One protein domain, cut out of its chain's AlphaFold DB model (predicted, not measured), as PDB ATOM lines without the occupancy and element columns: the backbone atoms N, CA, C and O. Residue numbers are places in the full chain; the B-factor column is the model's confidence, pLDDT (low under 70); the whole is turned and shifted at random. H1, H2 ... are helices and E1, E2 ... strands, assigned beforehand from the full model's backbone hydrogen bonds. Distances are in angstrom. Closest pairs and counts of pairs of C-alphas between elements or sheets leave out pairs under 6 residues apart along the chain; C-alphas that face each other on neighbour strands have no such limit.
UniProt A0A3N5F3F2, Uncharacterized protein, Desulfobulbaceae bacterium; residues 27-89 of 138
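AT A GLANCE: This is residues 27 to 89 of the 138 residues of an uncharacterized protein of Desulfobulbaceae bacterium (UniProt A0A3N5F3F2). With little regular structure, this is one long two-stranded hairpin, E1 and E2, with loops and the one-turn helix H1 packed along one side. Residues 27 to 45 wrap round the hairpin's turn end. The printed part has 63 residues, 22 in named elements, in the order H1, E1, E2: mostly strand, antiparallel, compact with a radius of gyration of the C-alphas of 11.9 A, and elongated, spanning 35 by 22 by 17 A.

IN THESE COORDINATES: Find C-alpha 65 at (235.914, 223.095, 162.717); from there E1, residues 65 to 72, runs 22.9 A. E2, residues 75 to 84, runs 25.9 A to C-alpha 84 at (233.904, 224.633, 166.010). H1 is residues 46 to 49.

HOW THE PARTS SIT: Look at N 68 and O 79, 2.9 A apart, within hydrogen-bond range in the hairpin; E1 and E2 run at 156 degrees. H1 comes closest to E1 at the C-alphas of Val 46 and Asp 71, 5.8 A apart. H1 is too short for any O i to N i+4 pair.

THE WHOLE: The farthest C-alphas, Gln 74 and Arg 89, are 35.7 A apart. The printed part has no cut; the link from H1 to E1 is long. Confidence is under 70 at residues 27 and 86 to 89.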
ATOM      1  N   ASP A  27     225.474 222.416 151.721       66.88
ATOM      2  CA  ASP A  27     225.944 221.505 150.681       66.88
ATOM      3  C   ASP A  27     227.333 221.980 150.234       66.88
ATOM      4  O   ASP A  27     227.558 223.167 149.952       66.88
ATOM      5  N   CYS A  28     228.301 221.072 150.200       78.00
ATOM      6  CA  CYS A  28     229.675 221.411 149.891       78.00
ATOM      7  C   CYS A  28     229.799 221.916 148.443       78.00
ATOM      8  O   CYS A  28     229.723 221.161 147.464       78.00
ATOM      9  N   SER A  29     230.062 223.218 148.293       81.19
ATOM     10  CA  SER A  29     230.353 223.829 146.994       81.19
ATOM     11  C   SER A  29     231.669 223.288 146.422       81.19
ATOM     12  O   SER A  29     232.659 223.182 147.146       81.19
ATOM     13  N   GLY A  30     231.715 222.986 145.123       82.50
ATOM     14  CA  GLY A  30     232.931 222.524 144.442       82.50
ATOM     15  C   GLY A  30     232.657 221.442 143.403       82.50
ATOM     16  O   GLY A  30     231.522 221.270 142.977       82.50
ATOM     17  N   SER A  31     233.694 220.713 142.993       87.94
ATOM     18  CA  SER A  31     233.574 219.505 142.164       87.94
ATOM     19  C   SER A  31     233.695 218.256 143.035       87.94
ATOM     20  O   SER A  31     234.385 218.280 144.056       87.94
ATOM     21  N   TYR A  32     233.050 217.154 142.636       90.62
ATOM     22  CA  TYR A  32     233.226 215.870 143.321       90.62
ATOM     23  C   TYR A  32     234.661 215.373 143.143       90.62
ATOM     24  O   TYR A  32     235.232 215.448 142.054       90.62
ATOM     25  N   ARG A  33     235.237 214.866 144.230       92.88
ATOM     26  CA  ARG A  33     236.504 214.143 144.235       92.88
ATOM     27  C   ARG A  33     236.243 212.676 143.895       92.88
ATOM     28  O   ARG A  33     235.215 212.143 144.319       92.88
ATOM     29  N   PRO A  34     237.155 212.015 143.164       93.62
ATOM     30  CA  PRO A  34     237.002 210.608 142.825       93.62
ATOM     31  C   PRO A  34     236.986 209.743 144.087       93.62
ATOM     32  O   PRO A  34     237.594 210.090 145.099       93.62
ATOM     33  N   ILE A  35     236.304 208.604 144.007       91.25
ATOM     34  CA  ILE A  35     236.196 207.640 145.104       91.25
ATOM     35  C   ILE A  35     237.607 207.192 145.551       91.25
ATOM     36  O   ILE A  35     238.418 206.831 144.693       91.25
ATOM     37  N   PRO A  36     237.923 207.200 146.863       89.50
ATOM     38  CA  PRO A  36     239.236 206.809 147.364       89.50
ATOM     39  C   PRO A  36     239.608 205.366 146.987       89.50
ATOM     40  O   PRO A  36     238.746 204.479 146.996       89.50
ATOM     41  N   PRO A  37     240.895 205.091 146.708       89.00
ATOM     42  CA  PRO A  37     241.357 203.733 146.455       89.00
ATOM     43  C   PRO A  37     241.125 202.858 147.692       89.00
ATOM     44  O   PRO A  37     241.473 203.235 148.807       89.00
ATOM     45  N   GLY A  38     240.536 201.678 147.489       87.75
ATOM     46  CA  GLY A  38     240.211 200.744 148.572       87.75
ATOM     47  C   GLY A  38     238.792 200.873 149.135       87.75
ATOM     48  O   GLY A  38     238.400 200.027 149.941       87.75
ATOM     49  N   TYR A  39     237.998 201.847 148.680       88.50
ATOM     50  CA  TYR A  39     236.565 201.879 148.970       88.50
ATOM     51  C   TYR A  39     235.864 200.633 148.410       88.50
ATOM     52  O   TYR A  39     236.099 200.220 147.273       88.50
ATOM     53  N   ARG A  40     234.964 200.047 149.207       86.62
ATOM     54  CA  ARG A  40     234.124 198.916 148.799       86.62
ATOM     55  C   ARG A  40     232.659 199.310 148.886       86.62
ATOM     56  O   ARG A  40     232.201 199.765 149.939       86.62
ATOM     57  N   ALA A  41     231.923 199.094 147.798       78.69
ATOM     58  CA  ALA A  41     230.473 199.243 147.793       78.69
ATOM     59  C   ALA A  41     229.867 198.339 148.885       78.69
ATOM     60  O   ALA A  41     230.164 197.147 148.930       78.69
ATOM     61  N   GLY A  42     229.089 198.930 149.798       78.12
ATOM     62  CA  GLY A  42     228.537 198.258 150.986       78.12
ATOM     63  C   GLY A  42     229.112 198.722 152.332       78.12
ATOM     64  O   GLY A  42     228.578 198.349 153.369       78.12
ATOM     65  N   SER A  43     230.145 199.572 152.342       75.12
ATOM     66  CA  SER A  43     230.760 200.118 153.572       75.12
ATOM     67  C   SER A  43     230.062 201.361 154.161       75.12
ATOM     68  O   SER A  43     230.617 202.013 155.039       75.12
ATOM     69  N   GLY A  44     228.840 201.676 153.714       75.69
ATOM     70  CA  GLY A  44     228.040 202.782 154.265       75.69
ATOM     71  C   GLY A  44     228.206 204.141 153.572       75.69
ATOM     72  O   GLY A  44     227.832 205.150 154.155       75.69
ATOM     73  N   GLY A  45     228.733 204.175 152.343       87.38
ATOM     74  CA  GLY A  45     228.967 205.416 151.594       87.38
ATOM     75  C   GLY A  45     230.416 205.896 151.695       87.38
ATOM     76  O   GLY A  45     231.182 205.463 152.560       87.38
ATOM     77  N   VAL A  46     230.837 206.765 150.776       91.62
ATOM     78  CA  VAL A  46     232.248 207.199 150.701       91.62
ATOM     79  C   VAL A  46     232.605 208.096 151.887       91.62
ATOM     80  O   VAL A  46     233.714 208.006 152.413       91.62
ATOM     81  N   CYS A  47     231.657 208.908 152.356       90.69
ATOM     82  CA  CYS A  47     231.830 209.718 153.557       90.69
ATOM     83  C   CYS A  47     232.055 208.847 154.799       90.69
ATOM     84  O   CYS A  47     233.011 209.086 155.537       90.69
ATOM     85  N   ALA A  48     231.264 207.784 154.977       89.50
ATOM     86  CA  ALA A  48     231.429 206.850 156.092       89.50
ATOM     87  C   ALA A  48     232.796 206.150 156.064       89.50
ATOM     88  O   ALA A  48     233.448 206.027 157.100       89.50
ATOM     89  N   TYR A  49     233.278 205.770 154.876       88.50
ATOM     90  CA  TYR A  49     234.624 205.214 154.701       88.50
ATOM     91  C   TYR A  49     235.736 206.173 155.166       88.50
ATOM     92  O   TYR A  49     236.756 205.731 155.689       88.50
ATOM     93  N   LEU A  50     235.532 207.487 155.025       86.50
ATOM     94  CA  LEU A  50     236.452 208.526 155.503       86.50
ATOM     95  C   LEU A  50     236.272 208.863 156.996       86.50
ATOM     96  O   LEU A  50     236.944 209.762 157.506       86.50
ATOM     97  N   GLY A  51     235.368 208.173 157.695       88.69
ATOM     98  CA  GLY A  51     234.999 208.490 159.074       88.69
ATOM     99  C   GLY A  51     234.206 209.793 159.198       88.69
ATOM    100  O   GLY A  51     234.298 210.462 160.224       88.69
ATOM    101  N   LEU A  52     233.477 210.177 158.148       89.75
ATOM    102  CA  LEU A  52     232.588 211.339 158.097       89.75
ATOM    103  C   LEU A  52     231.128 210.880 157.970       89.75
ATOM    104  O   LEU A  52     230.848 209.708 157.723       89.75
ATOM    105  N   ASN A  53     230.185 211.805 158.122       85.19
ATOM    106  CA  ASN A  53     228.758 211.541 157.969       85.19
ATOM    107  C   ASN A  53     228.205 212.418 156.837       85.19
ATOM    108  O   ASN A  53     228.428 213.624 156.840       85.19
ATOM    109  N   THR A  54     227.488 211.818 155.882       85.38
ATOM    110  CA  THR A  54     226.879 212.545 154.753       85.38
ATOM    111  C   THR A  54     225.845 213.583 155.203       85.38
ATOM    112  O   THR A  54     225.551 214.547 154.512       85.38
ATOM    113  N   HIS A  55     225.257 213.389 156.380       81.00
ATOM    114  CA  HIS A  55     224.146 214.201 156.870       81.00
ATOM    115  C   HIS A  55     224.525 215.093 158.053       81.00
ATOM    116  O   HIS A  55     223.674 215.816 158.569       81.00
ATOM    117  N   ALA A  56     225.773 215.029 158.524       84.19
ATOM    118  CA  ALA A  56     226.210 215.772 159.698       84.19
ATOM    119  C   ALA A  56     227.702 216.102 159.643       84.19
ATOM    120  O   ALA A  56     228.520 215.293 159.209       84.19
ATOM    121  N   GLY A  57     228.064 217.274 160.160       87.88
ATOM    122  CA  GLY A  57     229.462 217.623 160.359       87.88
ATOM    123  C   GLY A  57     230.111 216.713 161.392       87.88
ATOM    124  O   GLY A  57     229.531 216.414 162.437       87.88
ATOM    125  N   VAL A  58     231.320 216.252 161.083       88.94
ATOM    126  CA  VAL A  58     232.106 215.400 161.975       88.94
ATOM    127  C   VAL A  58     233.388 216.113 162.364       88.94
ATOM    128  O   VAL A  58     234.111 216.645 161.524       88.94
ATOM    129  N   CYS A  59     233.674 216.093 163.659       88.69
ATOM    130  CA  CYS A  59     234.879 216.654 164.237       88.69
ATOM    131  C   CYS A  59     235.943 215.581 164.419       88.69
ATOM    132  O   CYS A  59     235.835 214.737 165.308       88.69
ATOM    133  N   GLN A  60     236.981 215.612 163.582       83.81
ATOM    134  CA  GLN A  60     238.114 214.701 163.726       83.81
ATOM    135  C   GLN A  60     239.160 215.274 164.700       83.81
ATOM    136  O   GLN A  60     239.257 216.496 164.861       83.81
ATOM    137  N   PRO A  61     239.970 214.423 165.359       79.44
ATOM    138  CA  PRO A  61     241.002 214.882 166.285       79.44
ATOM    139  C   PRO A  61     241.947 215.913 165.650       79.44
ATOM    140  O   PRO A  61     242.518 215.675 164.590       79.44
ATOM    141  N   GLY A  62     242.113 217.060 166.314       81.31
ATOM    142  CA  GLY A  62     242.984 218.150 165.857       81.31
ATOM    143  C   GLY A  62     242.343 219.141 164.878       81.31
ATOM    144  O   GLY A  62     242.992 220.119 164.514       81.31
ATOM    145  N   GLN A  63     241.087 218.940 164.467       81.81
ATOM    146  CA  GLN A  63     240.370 219.902 163.630       81.81
ATOM    147  C   GLN A  63     239.747 221.016 164.468       81.81
ATOM    148  O   GLN A  63     239.127 220.755 165.493       81.81
ATOM    149  N   GLU A  64     239.866 222.264 164.015       87.81
ATOM    150  CA  GLU A  64     239.221 223.397 164.688       87.81
ATOM    151  C   GLU A  64     237.716 223.475 164.385       87.81
ATOM    152  O   GLU A  64     236.937 223.882 165.245       87.81
ATOM    153  N   TYR A  65     237.299 223.053 163.189       88.31
ATOM    154  CA  TYR A  65     235.914 223.095 162.717       88.31
ATOM    155  C   TYR A  65     235.476 221.736 162.198       88.31
ATOM    156  O   TYR A  65     236.305 220.952 161.735       88.31
ATOM    157  N   GLU A  66     234.172 221.485 162.261       90.50
ATOM    158  CA  GLU A  66     233.597 220.249 161.748       90.50
ATOM    159  C   GLU A  66     233.844 220.123 160.241       90.50
ATOM    160  O   GLU A  66     233.903 221.111 159.499       90.50
ATOM    161  N   THR A  67     233.963 218.886 159.781       91.88
ATOM    162  CA  THR A  67     234.028 218.560 158.362       91.88
ATOM    163  C   THR A  67     232.667 218.042 157.924       91.88
ATOM    164  O   THR A  67     232.213 217.005 158.405       91.88
ATOM    165  N   LEU A  68     232.023 218.762 157.008       92.38
ATOM    166  CA  LEU A  68     230.846 218.292 156.285       92.38
ATOM    167  C   LEU A  68     231.304 217.419 155.119       92.38
ATOM    168  O   LEU A  68     232.375 217.650 154.544       92.38
ATOM    169  N   CYS A  69     230.504 216.415 154.780       91.69
ATOM    170  CA  CYS A  69     230.783 215.522 153.673       91.69
ATOM    171  C   CYS A  69     229.512 215.268 152.875       91.69
ATOM    172  O   CYS A  69     228.492 214.981 153.475       91.69
ATOM    173  N   ASP A  70     229.610 215.315 151.550       91.00
ATOM    174  CA  ASP A  70     228.539 214.909 150.641       91.00
ATOM    175  C   ASP A  70     229.056 213.782 149.757       91.00
ATOM    176  O   ASP A  70     230.001 213.982 148.982       91.00
ATOM    177  N   ASP A  71     228.451 212.601 149.827       89.44
ATOM    178  CA  ASP A  71     228.745 211.517 148.901       89.44
ATOM    179  C   ASP A  71     227.703 211.406 147.788       89.44
ATOM    180  O   ASP A  71     226.532 211.748 147.912       89.44
ATOM    181  N   SER A  72     228.172 210.960 146.629       87.75
ATOM    182  CA  SER A  72     227.343 210.655 145.472       87.75
ATOM    183  C   SER A  72     227.898 209.423 144.759       87.75
ATOM    184  O   SER A  72     229.058 209.050 144.960       87.75
ATOM    185  N   PRO A  73     227.136 208.802 143.844       85.69
ATOM    186  CA  PRO A  73     227.657 207.712 143.020       85.69
ATOM    187  C   PRO A  73     228.903 208.090 142.198       85.69
ATOM    188  O   PRO A  73     229.648 207.214 141.774       85.69
ATOM    189  N   GLN A  74     229.128 209.387 141.962       85.69
ATOM    190  CA  GLN A  74     230.243 209.902 141.165       85.69
ATOM    191  C   GLN A  74     231.485 210.230 142.008       85.69
ATOM    192  O   GLN A  74     232.550 210.483 141.443       85.69
ATOM    193  N   GLY A  75     231.382 210.246 143.341       90.94
ATOM    194  CA  GLY A  75     232.485 210.644 144.208       90.94
ATOM    195  C   GLY A  75     232.039 211.202 145.552       90.94
ATOM    196  O   GLY A  75     230.945 210.929 146.028       90.94
ATOM    197  N   TYR A  76     232.885 212.025 146.161       92.50
ATOM    198  CA  TYR A  76     232.562 212.700 147.419       92.50
ATOM    199  C   TYR A  76     233.064 214.141 147.433       92.50
ATOM    200  O   TYR A  76     233.929 214.528 146.645       92.50
ATOM    201  N   ARG A  77     232.529 214.954 148.334       92.38
ATOM    202  CA  ARG A  77     233.008 216.304 148.621       92.38
ATOM    203  C   ARG A  77     233.141 216.457 150.112       92.38
ATOM    204  O   ARG A  77     232.363 215.887 150.861       92.38
ATOM    205  N   THR A  78     234.124 217.239 150.522       92.25
ATOM    206  CA  THR A  78     234.243 217.676 151.904       92.25
ATOM    207  C   THR A  78     234.404 219.178 151.940       92.25
ATOM    208  O   THR A  78     235.025 219.778 151.056       92.25
ATOM    209  N   CYS A  79     233.837 219.790 152.965       90.19
ATOM    210  CA  CYS A  79     233.955 221.213 153.208       90.19
ATOM    211  C   CYS A  79     233.953 221.485 154.708       90.19
ATOM    212  O   CYS A  79     233.571 220.649 155.526       90.19
ATOM    213  N   ARG A  80     234.437 222.670 155.073       90.62
ATOM    214  CA  ARG A  80     234.437 223.123 156.457       90.62
ATOM    215  C   ARG A  80     233.027 223.563 156.837       90.62
ATOM    216  O   ARG A  80     232.461 224.424 156.166       90.62
ATOM    217  N   GLY A  81     232.494 222.989 157.907       88.25
ATOM    218  CA  GLY A  81     231.219 223.399 158.472       88.25
ATOM    219  C   GLY A  81     231.330 224.660 159.338       88.25
ATOM    220  O   GLY A  81     232.432 225.125 159.658       88.25
ATOM    221  N   PRO A  82     230.183 225.241 159.721       84.81
ATOM    222  CA  PRO A  82     230.137 226.448 160.539       84.81
ATOM    223  C   PRO A  82     230.505 226.205 162.012       84.81
ATOM    224  O   PRO A  82     230.816 227.166 162.717       84.81
ATOM    225  N   ARG A  83     230.465 224.957 162.504       81.94
ATOM    226  CA  ARG A  83     230.680 224.649 163.928       81.94
ATOM    227  C   ARG A  83     232.149 224.406 164.261       81.94
ATOM    228  O   ARG A  83     232.872 223.774 163.494       81.94
ATOM    229  N   ARG A  84     232.573 224.880 165.438       86.44
ATOM    230  CA  ARG A  84     233.904 224.633 166.010       86.44
ATOM    231  C   ARG A  84     233.897 223.343 166.821       86.44
ATOM    232  O   ARG A  84     233.067 223.183 167.706       86.44
ATOM    233  N   CYS A  85     234.859 222.462 166.574       80.62
ATOM    234  CA  CYS A  85     234.943 221.159 167.236       80.62
ATOM    235  C   CYS A  85     235.275 221.239 168.724       80.62
ATOM    236  O   CYS A  85     234.891 220.367 169.498       80.62
ATOM    237  N   PHE A  86     235.980 222.292 169.131       69.50
ATOM    238  CA  PHE A  86     236.401 222.482 170.517       69.50
ATOM    239  C   PHE A  86     235.419 223.315 171.354       69.50
ATOM    240  O   PHE A  86     235.558 223.324 172.574       69.50
ATOM    241  N   ASP A  87     234.411 223.946 170.736       54.25
ATOM    242  CA  ASP A  87     233.326 224.633 171.463       54.25
ATOM    243  C   ASP A  87     232.216 223.657 171.911       54.25
ATOM    244  O   ASP A  87     231.365 224.006 172.723       54.25
ATOM    245  N   ASP A  88     232.233 222.406 171.435       47.91
ATOM    246  CA  ASP A  88     231.189 221.414 171.728       47.91
ATOM    247  C   ASP A  88     231.436 220.585 173.007       47.91
ATOM    248  O   ASP A  88     230.623 219.710 173.323       47.91
ATOM    249  N   ARG A  89     232.455 220.902 173.831       48.34
ATOM    250  CA  ARG A  89     232.492 220.391 175.224       48.34
ATOM    251  C   ARG A  89     231.236 220.793 176.018       48.34
ATOM    252  O   ARG A  89     230.904 220.106 176.979       48.34
TER     253      ARG A  89